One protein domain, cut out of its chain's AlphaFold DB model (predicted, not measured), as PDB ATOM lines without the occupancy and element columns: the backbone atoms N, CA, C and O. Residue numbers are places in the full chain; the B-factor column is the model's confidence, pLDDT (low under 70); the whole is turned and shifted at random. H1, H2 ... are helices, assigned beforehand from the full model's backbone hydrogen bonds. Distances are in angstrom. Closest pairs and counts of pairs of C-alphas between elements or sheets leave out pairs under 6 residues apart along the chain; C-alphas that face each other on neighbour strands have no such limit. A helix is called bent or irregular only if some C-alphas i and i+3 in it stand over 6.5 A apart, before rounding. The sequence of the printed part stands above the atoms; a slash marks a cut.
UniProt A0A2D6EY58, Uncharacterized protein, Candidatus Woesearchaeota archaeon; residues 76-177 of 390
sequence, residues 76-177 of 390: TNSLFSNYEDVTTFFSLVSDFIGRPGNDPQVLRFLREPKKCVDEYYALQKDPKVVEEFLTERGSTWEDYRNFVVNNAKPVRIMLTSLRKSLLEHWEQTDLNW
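What this domain is: This is residues 76 to 177 of the 390 residues of an uncharacterized protein of Candidatus Woesearchaeota archaeon (UniProt A0A2D6EY58). A long helix, H5, bent at residues 150 to 153 into a shorter first arm, H5a, and a longer second arm, H5b, makes a spine; the shorter helices H1, H2 and H3 pack round its bend and first arm, H4 lies at the end where H5 begins, and residues 167 to 177 stick out at the other end. The printed part has 102 residues with five named helices, H1 to H5 in chain order, and no named strand: all helix. It is loose, with a radius of gyration of the C-alphas of 16.2 A, and spans 53 by 24 by 21 A.

Where its parts are: H1, residues 83 to 96, begins at C-alpha 83 (-27.127, 51.133, 35.950) and is 20.0 A long. H2 is residues 103 to 111, H3 residues 113 to 123, 15.4 A, and H4 residues 127 to 135. H5, residues 141 to 173, was assigned as one helix by its hydrogen bonds but is bent: C-alphas 150 and 153 are 6.8 A apart. Its arms are H5a, residues 141 to 150, and H5b, residues 153 to 173, 30.4 A, ending at C-alpha 173 (-47.382, 43.120, 38.846).

How they stand to each other: H5, the hub, touches four helices, and its arms stand at a steep tilt of 42 degrees. Residues 85 to 89 of H1 touch H5b, closest at the C-alphas of Val 86 and Val 155, 5.7 A. H3 touches H5a at a shallow tilt of 30 degrees, opposite ways, closest at C-alphas 113 and 149, 5.3 A. H4 only just touches H5a, with 3 pairs of C-alphas within 8 A, the closest being 134 and 141, 6.8 A. H1 and H3 are apart. In H1, H2, H3, H4, H5a and H5b every O i to N i+4 pair is within hydrogen-bond range.

The domain as a whole: The C-alphas farthest apart, of Asp 126 and Gln 172, are 53.6 A apart. The printed part has no cut and no long link. Mean pLDDT of the printed part is 72.6; residues under 70 include 76 to 87, 95 to 106 and 170 to 177.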
ATOM      1  N   THR A  76     -37.616  49.695  31.275       62.62
ATOM      2  CA  THR A  76     -37.319  50.889  30.463       62.62
ATOM      3  C   THR A  76     -36.236  51.784  31.079       62.62
ATOM      4  O   THR A  76     -36.193  51.966  32.296       62.62
ATOM      5  N   ASN A  77     -35.445  52.455  30.229       58.72
ATOM      6  CA  ASN A  77     -34.296  53.314  30.584       58.72
ATOM      7  C   ASN A  77     -34.523  54.339  31.719       58.72
ATOM      8  O   ASN A  77     -33.568  54.709  32.397       58.72
ATOM      9  N   SER A  78     -35.752  54.810  31.959       57.66
ATOM     10  CA  SER A  78     -36.050  55.793  33.015       57.66
ATOM     11  C   SER A  78     -35.809  55.276  34.440       57.66
ATOM     12  O   SER A  78     -35.636  56.080  35.351       57.66
ATOM     13  N   LEU A  79     -35.774  53.956  34.640       55.72
ATOM     14  CA  LEU A  79     -35.430  53.322  35.918       55.72
ATOM     15  C   LEU A  79     -33.907  53.225  36.151       55.72
ATOM     16  O   LEU A  79     -33.480  52.872  37.250       55.72
ATOM     17  N   PHE A  80     -33.088  53.560  35.145       60.75
ATOM     18  CA  PHE A  80     -31.686  53.132  35.048       60.75
ATOM     19  C   PHE A  80     -30.654  54.224  34.806       60.75
ATOM     20  O   PHE A  80     -29.572  53.929  34.301       60.75
ATOM     21  N   SER A  81     -30.886  55.457  35.256       61.66
ATOM     22  CA  SER A  81     -29.813  56.468  35.221       61.66
ATOM     23  C   SER A  81     -28.526  56.005  35.921       61.66
ATOM     24  O   SER A  81     -27.457  56.508  35.616       61.66
ATOM     25  N   ASN A  82     -28.635  55.036  36.839       60.97
ATOM     26  CA  ASN A  82     -27.552  54.573  37.700       60.97
ATOM     27  C   ASN A  82     -27.011  53.174  37.333       60.97
ATOM     28  O   ASN A  82     -26.149  52.668  38.043       60.97
ATOM     29  N   TYR A  83     -27.540  52.504  36.296       65.38
ATOM     30  CA  TYR A  83     -27.127  51.133  35.950       65.38
ATOM     31  C   TYR A  83     -25.656  51.074  35.549       65.38
ATOM     32  O   TYR A  83     -24.895  50.305  36.128       65.38
ATOM     33  N   GLU A  84     -25.281  51.919  34.586       67.00
ATOM     34  CA  GLU A  84     -23.945  51.928  33.990       67.00
ATOM     35  C   GLU A  84     -22.870  52.261  35.035       67.00
ATOM     36  O   GLU A  84     -21.797  51.661  35.034       67.00
ATOM     37  N   ASP A  85     -23.177  53.141  35.993       68.81
ATOM     38  CA  ASP A  85     -22.277  53.472  37.103       68.81
ATOM     39  C   ASP A  85     -22.062  52.278  38.044       68.81
ATOM     40  O   ASP A  85     -20.939  51.993  38.472       68.81
ATOM     41  N   VAL A  86     -23.139  51.546  38.359       68.50
ATOM     42  CA  VAL A  86     -23.075  50.353  39.208       68.50
ATOM     43  C   VAL A  86     -22.285  49.254  38.496       68.50
ATOM     44  O   VAL A  86     -21.338  48.726  39.078       68.50
ATOM     45  N   THR A  87     -22.606  48.931  37.242       69.56
ATOM     46  CA  THR A  87     -21.879  47.899  36.487       69.56
ATOM     47  C   THR A  87     -20.416  48.256  36.289       69.56
ATOM     48  O   THR A  87     -19.561  47.400  36.488       69.56
ATOM     49  N   THR A  88     -20.105  49.521  36.001       70.75
ATOM     50  CA  THR A  88     -18.720  49.995  35.875       70.75
ATOM     51  C   THR A  88     -17.934  49.778  37.165       70.75
ATOM     52  O   THR A  88     -16.806  49.289  37.119       70.75
ATOM     53  N   PHE A  89     -18.529  50.068  38.328       74.31
ATOM     54  CA  PHE A  89     -17.892  49.797  39.618       74.31
ATOM     55  C   PHE A  89     -17.614  48.303  39.829       74.31
ATOM     56  O   PHE A  89     -16.495  47.938  40.191       74.31
ATOM     57  N   PHE A  90     -18.610  47.438  39.601       73.12
ATOM     58  CA  PHE A  90     -18.455  45.991  39.781       73.12
ATOM     59  C   PHE A  90     -17.403  45.409  38.825       73.12
ATOM     60  O   PHE A  90     -16.539  44.661  39.281       73.12
ATOM     61  N   SER A  91     -17.412  45.807  37.550       70.44
ATOM     62  CA  SER A  91     -16.424  45.372  36.556       70.44
ATOM     63  C   SER A  91     -15.007  45.812  36.920       70.44
ATOM     64  O   SER A  91     -14.106  44.983  36.941       70.44
ATOM     65  N   LEU A  92     -14.806  47.080  37.302       69.75
ATOM     66  CA  LEU A  92     -13.482  47.587  37.688       69.75
ATOM     67  C   LEU A  92     -12.902  46.853  38.900       69.75
ATOM     68  O   LEU A  92     -11.721  46.509  38.904       69.75
ATOM     69  N   VAL A  93     -13.720  46.594  39.925       71.06
ATOM     70  CA  VAL A  93     -13.268  45.833  41.098       71.06
ATOM     71  C   VAL A  93     -12.978  44.383  40.720       71.06
ATOM     72  O   VAL A  93     -11.973  43.836  41.167       71.06
ATOM     73  N   SER A  94     -13.831  43.767  39.899       71.06
ATOM     74  CA  SER A  94     -13.690  42.374  39.471       71.06
ATOM     75  C   SER A  94     -12.442  42.139  38.612       71.06
ATOM     76  O   SER A  94     -11.742  41.142  38.802       71.06
ATOM     77  N   ASP A  95     -12.148  43.063  37.698       69.19
ATOM     78  CA  ASP A  95     -10.942  43.043  36.873       69.19
ATOM     79  C   ASP A  95      -9.694  43.206  37.740       69.19
ATOM     80  O   ASP A  95      -8.715  42.481  37.572       69.19
ATOM     81  N   PHE A  96      -9.741  44.119  38.714       68.88
ATOM     82  CA  PHE A  96      -8.616  44.388  39.604       68.88
ATOM     83  C   PHE A  96      -8.273  43.208  40.521       68.88
ATOM     84  O   PHE A  96      -7.098  42.942  40.783       68.88
ATOM     85  N   ILE A  97      -9.278  42.463  40.989       68.69
ATOM     86  CA  ILE A  97      -9.044  41.255  41.793       68.69
ATOM     87  C   ILE A  97      -8.565  40.052  40.962       68.69
ATOM     88  O   ILE A  97      -8.290  38.997  41.532       68.69
ATOM     89  N   GLY A  98      -8.490  40.183  39.628       58.78
ATOM     90  CA  GLY A  98      -8.087  39.109  38.714       58.78
ATOM     91  C   GLY A  98      -9.004  37.885  38.775       58.78
ATOM     92  O   GLY A  98      -8.596  36.780  38.419       58.78
ATOM     93  N   ARG A  99     -10.227  38.059  39.291       57.91
ATOM     94  CA  ARG A  99     -11.197  36.988  39.543       57.91
ATOM     95  C   ARG A  99     -12.590  37.433  39.094       57.91
ATOM     96  O   ARG A  99     -13.409  37.799  39.944       57.91
ATOM     97  N   PRO A 100     -12.856  37.409  37.775       50.44
ATOM     98  CA  PRO A 100     -14.183  37.642  37.218       50.44
ATOM     99  C   PRO A 100     -15.236  36.794  37.944       50.44
ATOM    100  O   PRO A 100     -15.113  35.572  37.995       50.44
ATOM    101  N   GLY A 101     -16.238  37.439  38.544       45.78
ATOM    102  CA  GLY A 101     -17.358  36.753  39.205       45.78
ATOM    103  C   GLY A 101     -17.146  36.349  40.670       45.78
ATOM    104  O   GLY A 101     -17.991  35.651  41.224       45.78
ATOM    105  N   ASN A 102     -16.065  36.772  41.344       54.12
ATOM    106  CA  ASN A 102     -15.917  36.555  42.793       54.12
ATOM    107  C   ASN A 102     -16.765  37.547  43.611       54.12
ATOM    108  O   ASN A 102     -16.253  38.429  44.313       54.12
ATOM    109  N   ASP A 103     -18.081  37.376  43.533       57.28
ATOM    110  CA  ASP A 103     -19.082  38.249  44.142       57.28
ATOM    111  C   ASP A 103     -18.870  38.463  45.650       57.28
ATOM    112  O   ASP A 103     -18.964  39.606  46.102       57.28
ATOM    113  N   PRO A 104     -18.502  37.459  46.474       58.81
ATOM    114  CA  PRO A 104     -18.209  37.700  47.885       58.81
ATOM    115  C   PRO A 104     -17.072  38.703  48.115       58.81
ATOM    116  O   PRO A 104     -17.161  39.510  49.045       58.81
ATOM    117  N   GLN A 105     -16.018  38.673  47.289       64.69
ATOM    118  CA  GLN A 105     -14.919  39.633  47.381       64.69
ATOM    119  C   GLN A 105     -15.348  41.003  46.867       64.69
ATOM    120  O   GLN A 105     -15.192  41.977  47.601       64.69
ATOM    121  N   VAL A 106     -15.975  41.094  45.693       69.19
ATOM    122  CA  VAL A 106     -16.444  42.378  45.139       69.19
ATOM    123  C   VAL A 106     -17.446  43.064  46.081       69.19
ATOM    124  O   VAL A 106     -17.347  44.259  46.371       69.19
ATOM    125  N   LEU A 107     -18.352  42.301  46.693       72.06
ATOM    126  CA  LEU A 107     -19.276  42.811  47.708       72.06
ATOM    127  C   LEU A 107     -18.579  43.238  48.997       72.06
ATOM    128  O   LEU A 107     -19.077  44.110  49.714       72.06
ATOM    129  N   ARG A 108     -17.417  42.665  49.309       77.00
ATOM    130  CA  ARG A 108     -16.584  43.123  50.422       77.00
ATOM    131  C   ARG A 108     -15.997  44.503  50.129       77.00
ATOM    132  O   ARG A 108     -16.041  45.348  51.022       77.00
ATOM    133  N   PHE A 109     -15.570  44.773  48.893       79.75
ATOM    134  CA  PHE A 109     -15.139  46.110  48.458       79.75
ATOM    135  C   PHE A 109     -16.275  47.140  48.555       79.75
ATOM    136  O   PHE A 109     -16.036  48.278  48.943       79.75
ATOM    137  N   LEU A 110     -17.531  46.748  48.327       80.69
ATOM    138  CA  LEU A 110     -18.678  47.637  48.552       80.69
ATOM    139  C   LEU A 110     -18.914  47.956  50.049       80.69
ATOM    140  O   LEU A 110     -19.429  49.021  50.406       80.69
ATOM    141  N   ARG A 111     -18.563  47.028  50.949       81.50
ATOM    142  CA  ARG A 111     -18.825  47.115  52.401       81.50
ATOM    143  C   ARG A 111     -17.699  47.793  53.173       81.50
ATOM    144  O   ARG A 111     -17.966  48.628  54.034       81.50
ATOM    145  N   GLU A 112     -16.464  47.413  52.877       87.06
ATOM    146  CA  GLU A 112     -15.245  47.838  53.560       87.06
ATOM    147  C   GLU A 112     -14.202  48.313  52.527       87.06
ATOM    148  O   GLU A 112     -13.094  47.771  52.504       87.06
ATOM    149  N   PRO A 113     -14.520  49.300  51.661       86.50
ATOM    150  CA  PRO A 113     -13.726  49.617  50.468       86.50
ATOM    151  C   PRO A 113     -12.260  49.880  50.792       86.50
ATOM    152  O   PRO A 113     -11.382  49.204  50.269       86.50
ATOM    153  N   LYS A 114     -11.991  50.789  51.734       87.81
ATOM    154  CA  LYS A 114     -10.627  51.145  52.136       87.81
ATOM    155  C   LYS A 114      -9.836  49.932  52.631       87.81
ATOM    156  O   LYS A 114      -8.736  49.682  52.166       87.81
ATOM    157  N   LYS A 115     -10.425  49.155  53.542       88.94
ATOM    158  CA  LYS A 115      -9.775  47.981  54.131       88.94
ATOM    159  C   LYS A 115      -9.515  46.893  53.087       88.94
ATOM    160  O   LYS A 115      -8.447  46.304  53.109       88.94
ATOM    161  N   CYS A 116     -10.451  46.646  52.171       87.38
ATOM    162  CA  CYS A 116     -10.275  45.639  51.120       87.38
ATOM    163  C   CYS A 116      -9.197  46.040  50.116       87.38
ATOM    164  O   CYS A 116      -8.382  45.205  49.747       87.38
ATOM    165  N   VAL A 117      -9.177  47.312  49.711       84.31
ATOM    166  CA  VAL A 117      -8.147  47.861  48.824       84.31
ATOM    167  C   VAL A 117      -6.769  47.742  49.483       84.31
ATOM    168  O   VAL A 117      -5.861  47.163  48.891       84.31
ATOM    169  N   ASP A 118      -6.633  48.196  50.732       84.88
ATOM    170  CA  ASP A 118      -5.365  48.147  51.468       84.88
ATOM    171  C   ASP A 118      -4.901  46.683  51.716       84.88
ATOM    172  O   ASP A 118      -3.721  46.368  51.551       84.88
ATOM    173  N   GLU A 119      -5.813  45.761  52.059       86.19
ATOM    174  CA  GLU A 119      -5.508  44.326  52.223       86.19
ATOM    175  C   GLU A 119      -5.101  43.657  50.910       86.19
ATOM    176  O   GLU A 119      -4.146  42.883  50.889       86.19
ATOM    177  N   TYR A 120      -5.817  43.933  49.817       80.38
ATOM    178  CA  TYR A 120      -5.510  43.340  48.522       80.38
ATOM    179  C   TYR A 120      -4.131  43.781  48.039       80.38
ATOM    180  O   TYR A 120      -3.347  42.937  47.621       80.38
ATOM    181  N   TYR A 121      -3.795  45.066  48.182       78.12
ATOM    182  CA  TYR A 121      -2.458  45.574  47.872       78.12
ATOM    183  C   TYR A 121      -1.362  44.850  48.656       78.12
ATOM    184  O   TYR A 121      -0.360  44.440  48.083       78.12
ATOM    185  N   ALA A 122      -1.575  44.626  49.955       80.25
ATOM    186  CA  ALA A 122      -0.620  43.911  50.800       80.25
ATOM    187  C   ALA A 122      -0.475  42.418  50.441       80.25
ATOM    188  O   ALA A 122       0.562  41.817  50.720       80.25
ATOM    189  N   LEU A 123      -1.507  41.805  49.851       75.69
ATOM    190  CA  LEU A 123      -1.480  40.412  49.393       75.69
ATOM    191  C   LEU A 123      -0.733  40.235  48.066       75.69
ATOM    192  O   LEU A 123      -0.276  39.127  47.773       75.69
ATOM    193  N   GLN A 124      -0.585  41.303  47.281       73.44
ATOM    194  CA  GLN A 124       0.222  41.273  46.070       73.44
ATOM    195  C   GLN A 124       1.697  41.216  46.463       73.44
ATOM    196  O   GLN A 124       2.266  42.161  47.001       73.44
ATOM    197  N   LYS A 125       2.316  40.053  46.227       63.06
ATOM    198  CA  LYS A 125       3.704  39.771  46.627       63.06
ATOM    199  C   LYS A 125       4.726  40.684  45.941       63.06
ATOM    200  O   LYS A 125       5.828  40.828  46.460       63.06
ATOM    201  N   ASP A 126       4.364  41.269  44.800       77.44
ATOM    202  CA  ASP A 126       5.190  42.207  44.048       77.44
ATOM    203  C   ASP A 126       4.377  43.470  43.690       77.44
ATOM    204  O   ASP A 126       3.450  43.388  42.879       77.44
ATOM    205  N   PRO A 127       4.714  44.641  44.264       74.44
ATOM    206  CA  PRO A 127       4.087  45.918  43.922       74.44
ATOM    207  C   PRO A 127       4.170  46.273  42.432       74.44
ATOM    208  O   PRO A 127       3.266  46.934  41.922       74.44
ATOM    209  N   LYS A 128       5.200  45.800  41.712       78.69
ATOM    210  CA  LYS A 128       5.354  46.071  40.277       78.69
ATOM    211  C   LYS A 128       4.245  45.451  39.441       78.69
ATOM    212  O   LYS A 128       3.817  46.063  38.476       78.69
ATOM    213  N   VAL A 129       3.726  44.290  39.841       73.88
ATOM    214  CA  VAL A 129       2.612  43.630  39.140       73.88
ATOM    215  C   VAL A 129       1.348  44.490  39.201       73.88
ATOM    216  O   VAL A 129       0.603  44.585  38.229       73.88
ATOM    217  N   VAL A 130       1.116  45.155  40.336       72.06
ATOM    218  CA  VAL A 130      -0.017  46.073  40.510       72.06
ATOM    219  C   VAL A 130       0.192  47.349  39.702       72.06
ATOM    220  O   VAL A 130      -0.736  47.811  39.042       72.06
ATOM    221  N   GLU A 131       1.402  47.910  39.728       76.94
ATOM    222  CA  GLU A 131       1.742  49.097  38.938       76.94
ATOM    223  C   GLU A 131       1.640  48.836  37.430       76.94
ATOM    224  O   GLU A 131       1.054  49.651  36.723       76.94
ATOM    225  N   GLU A 132       2.135  47.701  36.934       78.12
ATOM    226  CA  GLU A 132       2.032  47.294  35.527       78.12
ATOM    227  C   GLU A 132       0.565  47.114  35.109       78.12
ATOM    228  O   GLU A 132       0.130  47.734  34.137       78.12
ATOM    229  N   PHE A 133      -0.238  46.382  35.897       74.62
ATOM    230  CA  PHE A 133      -1.674  46.187  35.642       74.62
ATOM    231  C   PHE A 133      -2.451  47.509  35.527       74.62
ATOM    232  O   PHE A 133      -3.350  47.646  34.686       74.62
ATOM    233  N   LEU A 134      -2.139  48.475  36.397       73.25
ATOM    234  CA  LEU A 134      -2.799  49.781  36.426       73.25
ATOM    235  C   LEU A 134      -2.284  50.706  35.314       73.25
ATOM    236  O   LEU A 134      -3.084  51.410  34.695       73.25
ATOM    237  N   THR A 135      -0.987  50.642  34.997       75.94
ATOM    238  CA  THR A 135      -0.359  51.411  33.910       75.94
ATOM    239  C   THR A 135      -0.927  51.015  32.549       75.94
ATOM    240  O   THR A 135      -1.251  51.892  31.749       75.94
ATOM    241  N   GLU A 136      -1.148  49.717  32.302       73.38
ATOM    242  CA  GLU A 136      -1.820  49.214  31.090       73.38
ATOM    243  C   GLU A 136      -3.235  49.787  30.899       73.38
ATOM    244  O   GLU A 136      -3.733  49.869  29.776       73.38
ATOM    245  N   ARG A 137      -3.880  50.214  31.989       67.50
ATOM    246  CA  ARG A 137      -5.226  50.809  32.008       67.50
ATOM    247  C   ARG A 137      -5.205  52.333  32.143       67.50
ATOM    248  O   ARG A 137      -6.257  52.939  32.326       67.50
ATOM    249  N   GLY A 138      -4.026  52.953  32.060       74.44
ATOM    250  CA  GLY A 138      -3.862  54.402  32.182       74.44
ATOM    251  C   GLY A 138      -4.264  54.950  33.553       74.44
ATOM    252  O   GLY A 138      -4.758  56.071  33.638       74.44
ATOM    253  N   SER A 139      -4.098  54.159  34.615       79.00
ATOM    254  CA  SER A 139      -4.499  54.505  35.980       79.00
ATOM    255  C   SER A 139      -3.334  54.342  36.957       79.00
ATOM    256  O   SER A 139      -2.365  53.637  36.679       79.00
ATOM    257  N   THR A 140      -3.421  54.988  38.118       79.62
ATOM    258  CA  THR A 140      -2.484  54.783  39.228       79.62
ATOM    259  C   THR A 140      -3.153  54.033  40.375       79.62
ATOM    260  O   THR A 140      -4.379  53.943  40.464       79.62
ATOM    261  N   TRP A 141      -2.345  53.511  41.301       80.56
ATOM    262  CA  TRP A 141      -2.865  52.892  42.522       80.56
ATOM    263  C   TRP A 141      -3.741  53.848  43.332       80.56
ATOM    264  O   TRP A 141      -4.815  53.468  43.800       80.56
ATOM    265  N   GLU A 142      -3.301  55.097  43.462       80.44
ATOM    266  CA  GLU A 142      -4.028  56.120  44.208       80.44
ATOM    267  C   GLU A 142      -5.351  56.471  43.513       80.44
ATOM    268  O   GLU A 142      -6.373  56.609  44.186       80.44
ATOM    269  N   ASP A 143      -5.378  56.516  42.177       78.88
ATOM    270  CA  ASP A 143      -6.609  56.737  41.410       78.88
ATOM    271  C   ASP A 143      -7.601  55.584  41.575       78.88
ATOM    272  O   ASP A 143      -8.773  55.826  41.867       78.88
ATOM    273  N   TYR A 144      -7.145  54.332  41.465       78.31
ATOM    274  CA  TYR A 144      -7.992  53.155  41.679       78.31
ATOM    275  C   TYR A 144      -8.549  53.117  43.107       78.31
ATOM    276  O   TYR A 144      -9.750  52.937  43.331       78.31
ATOM    277  N   ARG A 145      -7.683  53.341  44.101       82.06
ATOM    278  CA  ARG A 145      -8.072  53.388  45.508       82.06
ATOM    279  C   ARG A 145      -9.102  54.483  45.767       82.06
ATOM    280  O   ARG A 145     -10.115  54.216  46.417       82.06
ATOM    281  N   ASN A 146      -8.871  55.688  45.250       80.38
ATOM    282  CA  ASN A 146      -9.807  56.800  45.382       80.38
ATOM    283  C   ASN A 146     -11.118  56.515  44.652       80.38
ATOM    284  O   ASN A 146     -12.180  56.770  45.218       80.38
ATOM    285  N   PHE A 147     -11.075  55.913  43.463       81.94
ATOM    286  CA  PHE A 147     -12.268  55.471  42.752       81.94
ATOM    287  C   PHE A 147     -13.104  54.522  43.617       81.94
ATOM    288  O   PHE A 147     -14.269  54.814  43.884       81.94
ATOM    289  N   VAL A 148     -12.523  53.431  44.121       77.25
ATOM    290  CA  VAL A 148     -13.261  52.440  44.917       77.25
ATOM    291  C   VAL A 148     -13.813  53.051  46.207       77.25
ATOM    292  O   VAL A 148     -14.992  52.876  46.529       77.25
ATOM    293  N   VAL A 149     -12.981  53.778  46.960       82.25
ATOM    294  CA  VAL A 149     -13.368  54.364  48.253       82.25
ATOM    295  C   VAL A 149     -14.459  55.417  48.089       82.25
ATOM    296  O   VAL A 149     -15.413  55.425  48.874       82.25
ATOM    297  N   ASN A 150     -14.359  56.266  47.065       80.44
ATOM    298  CA  ASN A 150     -15.319  57.342  46.841       80.44
ATOM    299  C   ASN A 150     -16.630  56.834  46.232       80.44
ATOM    300  O   ASN A 150     -17.684  57.378  46.557       80.44
ATOM    301  N   ASN A 151     -16.594  55.775  45.412       79.12
ATOM    302  CA  ASN A 151     -17.775  55.285  44.695       79.12
ATOM    303  C   ASN A 151     -18.548  54.174  45.418       79.12
ATOM    304  O   ASN A 151     -19.740  54.020  45.168       79.12
ATOM    305  N   ALA A 152     -17.963  53.466  46.393       79.19
ATOM    306  CA  ALA A 152     -18.675  52.401  47.108       79.19
ATOM    307  C   ALA A 152     -19.972  52.883  47.794       79.19
ATOM    308  O   ALA A 152     -21.007  52.217  47.745       79.19
ATOM    309  N   LYS A 153     -19.956  54.062  48.435       80.25
ATOM    310  CA  LYS A 153     -21.159  54.628  49.075       80.25
ATOM    311  C   LYS A 153     -22.210  55.085  48.044       80.25
ATOM    312  O   LYS A 153     -23.363  54.684  48.214       80.25
ATOM    313  N   PRO A 154     -21.868  55.877  47.009       78.94
ATOM    314  CA  PRO A 154     -22.770  56.172  45.894       78.94
ATOM    315  C   PRO A 154     -23.416  54.927  45.281       78.94
ATOM    316  O   PRO A 154     -24.641  54.862  45.216       78.94
ATOM    317  N   VAL A 155     -22.633  53.893  44.962       77.62
ATOM    318  CA  VAL A 155     -23.136  52.633  44.387       77.62
ATOM    319  C   VAL A 155     -24.156  51.962  45.312       77.62
ATOM    320  O   VAL A 155     -25.202  51.502  44.861       77.62
ATOM    321  N   ARG A 156     -23.944  51.974  46.635       78.69
ATOM    322  CA  ARG A 156     -24.951  51.469  47.592       78.69
ATOM    323  C   ARG A 156     -26.253  52.267  47.574       78.69
ATOM    324  O   ARG A 156     -27.324  51.674  47.718       78.69
ATOM    325  N   ILE A 157     -26.180  53.590  47.428       78.75
ATOM    326  CA  ILE A 157     -27.367  54.450  47.309       78.75
ATOM    327  C   ILE A 157     -28.112  54.119  46.013       78.75
ATOM    328  O   ILE A 157     -29.331  53.952  46.039       78.75
ATOM    329  N   MET A 158     -27.383  53.944  44.910       78.25
ATOM    330  CA  MET A 158     -27.940  53.555  43.614       78.25
ATOM    331  C   MET A 158     -28.649  52.197  43.685       78.25
ATOM    332  O   MET A 158     -29.810  52.105  43.294       78.25
ATOM    333  N   LEU A 159     -28.015  51.177  44.279       76.88
ATOM    334  CA  LEU A 159     -28.621  49.858  44.514       76.88
ATOM    335  C   LEU A 159     -29.880  49.944  45.391       76.88
ATOM    336  O   LEU A 159     -30.875  49.278  45.117       76.88
ATOM    337  N   THR A 160     -29.867  50.800  46.418       79.81
ATOM    338  CA  THR A 160     -31.040  51.027  47.281       79.81
ATOM    339  C   THR A 160     -32.192  51.663  46.498       79.81
ATOM    340  O   THR A 160     -33.346  51.266  46.667       79.81
ATOM    341  N   SER A 161     -31.893  52.636  45.632       79.31
ATOM    342  CA  SER A 161     -32.886  53.280  44.767       79.31
ATOM    343  C   SER A 161     -33.480  52.293  43.767       79.31
ATOM    344  O   SER A 161     -34.700  52.209  43.658       79.31
ATOM    345  N   LEU A 162     -32.634  51.507  43.095       76.94
ATOM    346  CA  LEU A 162     -33.066  50.479  42.149       76.94
ATOM    347  C   LEU A 162     -33.989  49.463  42.831       76.94
ATOM    348  O   LEU A 162     -35.084  49.188  42.350       76.94
ATOM    349  N   ARG A 163     -33.594  48.980  44.013       80.62
ATOM    350  CA  ARG A 163     -34.396  48.057  44.822       80.62
ATOM    351  C   ARG A 163     -35.763  48.634  45.187       80.62
ATOM    352  O   ARG A 163     -36.747  47.902  45.172       80.62
ATOM    353  N   LYS A 164     -35.847  49.930  45.510       79.44
ATOM    354  CA  LYS A 164     -37.132  50.599  45.779       79.44
ATOM    355  C   LYS A 164     -38.037  50.569  44.548       79.44
ATOM    356  O   LYS A 164     -39.193  50.188  44.671       79.44
ATOM    357  N   SER A 165     -37.507  50.931  43.385       77.94
ATOM    358  CA  SER A 165     -38.301  50.988  42.159       77.94
ATOM    359  C   SER A 165     -38.749  49.609  41.670       77.94
ATOM    360  O   SER A 165     -39.886  49.456  41.232       77.94
ATOM    361  N   LEU A 166     -37.899  48.586  41.801       75.69
ATOM    362  CA  LEU A 166     -38.299  47.209  41.506       75.69
ATOM    363  C   LEU A 166     -39.368  46.700  42.462       75.69
ATOM    364  O   LEU A 166     -40.283  46.011  42.027       75.69
ATOM    365  N   LEU A 167     -39.269  47.048  43.748       74.25
ATOM    366  CA  LEU A 167     -40.284  46.674  44.724       74.25
ATOM    367  C   LEU A 167     -41.642  47.284  44.370       74.25
ATOM    368  O   LEU A 167     -42.632  46.565  44.361       74.25
ATOM    369  N   GLU A 168     -41.680  48.573  44.027       76.44
ATOM    370  CA  GLU A 168     -42.907  49.254  43.590       76.44
ATOM    371  C   GLU A 168     -43.516  48.576  42.354       76.44
ATOM    372  O   GLU A 168     -44.731  48.400  42.275       76.44
ATOM    373  N   HIS A 169     -42.684  48.149  41.402       71.44
ATOM    374  CA  HIS A 169     -43.167  47.454  40.213       71.44
ATOM    375  C   HIS A 169     -43.634  46.025  40.505       71.44
ATOM    376  O   HIS A 169     -44.640  45.572  39.958       71.44
ATOM    377  N   TRP A 170     -42.939  45.308  41.387       69.38
ATOM    378  CA  TRP A 170     -43.373  43.993  41.843       69.38
ATOM    379  C   TRP A 170     -44.713  44.076  42.580       69.38
ATOM    380  O   TRP A 170     -45.605  43.292  42.281       69.38
ATOM    381  N   GLU A 171     -44.909  45.067  43.451       62.53
ATOM    382  CA  GLU A 171     -46.183  45.280  44.153       62.53
ATOM    383  C   GLU A 171     -47.364  45.521  43.192       62.53
ATOM    384  O   GLU A 171     -48.504  45.210  43.531       62.53
ATOM    385  N   GLN A 172     -47.104  46.036  41.985       64.56
ATOM    386  CA  GLN A 172     -48.120  46.263  40.949       64.56
ATOM    387  C   GLN A 172     -48.367  45.052  40.042       64.56
ATOM    388  O   GLN A 172     -49.444  44.939  39.458       64.56
ATOM    389  N   THR A 173     -47.373  44.176  39.875       56.62
ATOM    390  CA  THR A 173     -47.382  43.120  38.846       56.62
ATOM    391  C   THR A 173     -47.394  41.698  39.403       56.62
ATOM    392  O   THR A 173     -47.753  40.774  38.680       56.62
ATOM    393  N   ASP A 174     -46.995  41.515  40.664       53.03
ATOM    394  CA  ASP A 174     -46.833  40.231  41.361       53.03
ATOM    395  C   ASP A 174     -45.936  39.213  40.619       53.03
ATOM    396  O   ASP A 174     -46.069  37.995  40.736       53.03
ATOM    397  N   LEU A 175     -44.980  39.702  39.821       55.41
ATOM    398  CA  LEU A 175     -44.052  38.843  39.085       55.41
ATOM    399  C   LEU A 175     -42.971  38.272  40.015       55.41
ATOM    400  O   LEU A 175     -42.052  38.975  40.429       55.41
ATOM    401  N   ASN A 176     -43.034  36.969  40.301       52.47
ATOM    402  CA  ASN A 176     -42.119  36.282  41.229       52.47
ATOM    403  C   ASN A 176     -40.622  36.459  40.919       52.47
ATOM    404  O   ASN A 176     -39.803  36.491  41.838       52.47
ATOM    405  N   TRP A 177     -40.242  36.592  39.648       59.56
ATOM    406  CA  TRP A 177     -38.844  36.816  39.279       59.56
ATOM    407  C   TRP A 177     -38.334  38.185  39.740       59.56
ATOM    408  O   TRP A 177     -37.201  38.284  40.189       59.56
TER     409      TRP A 177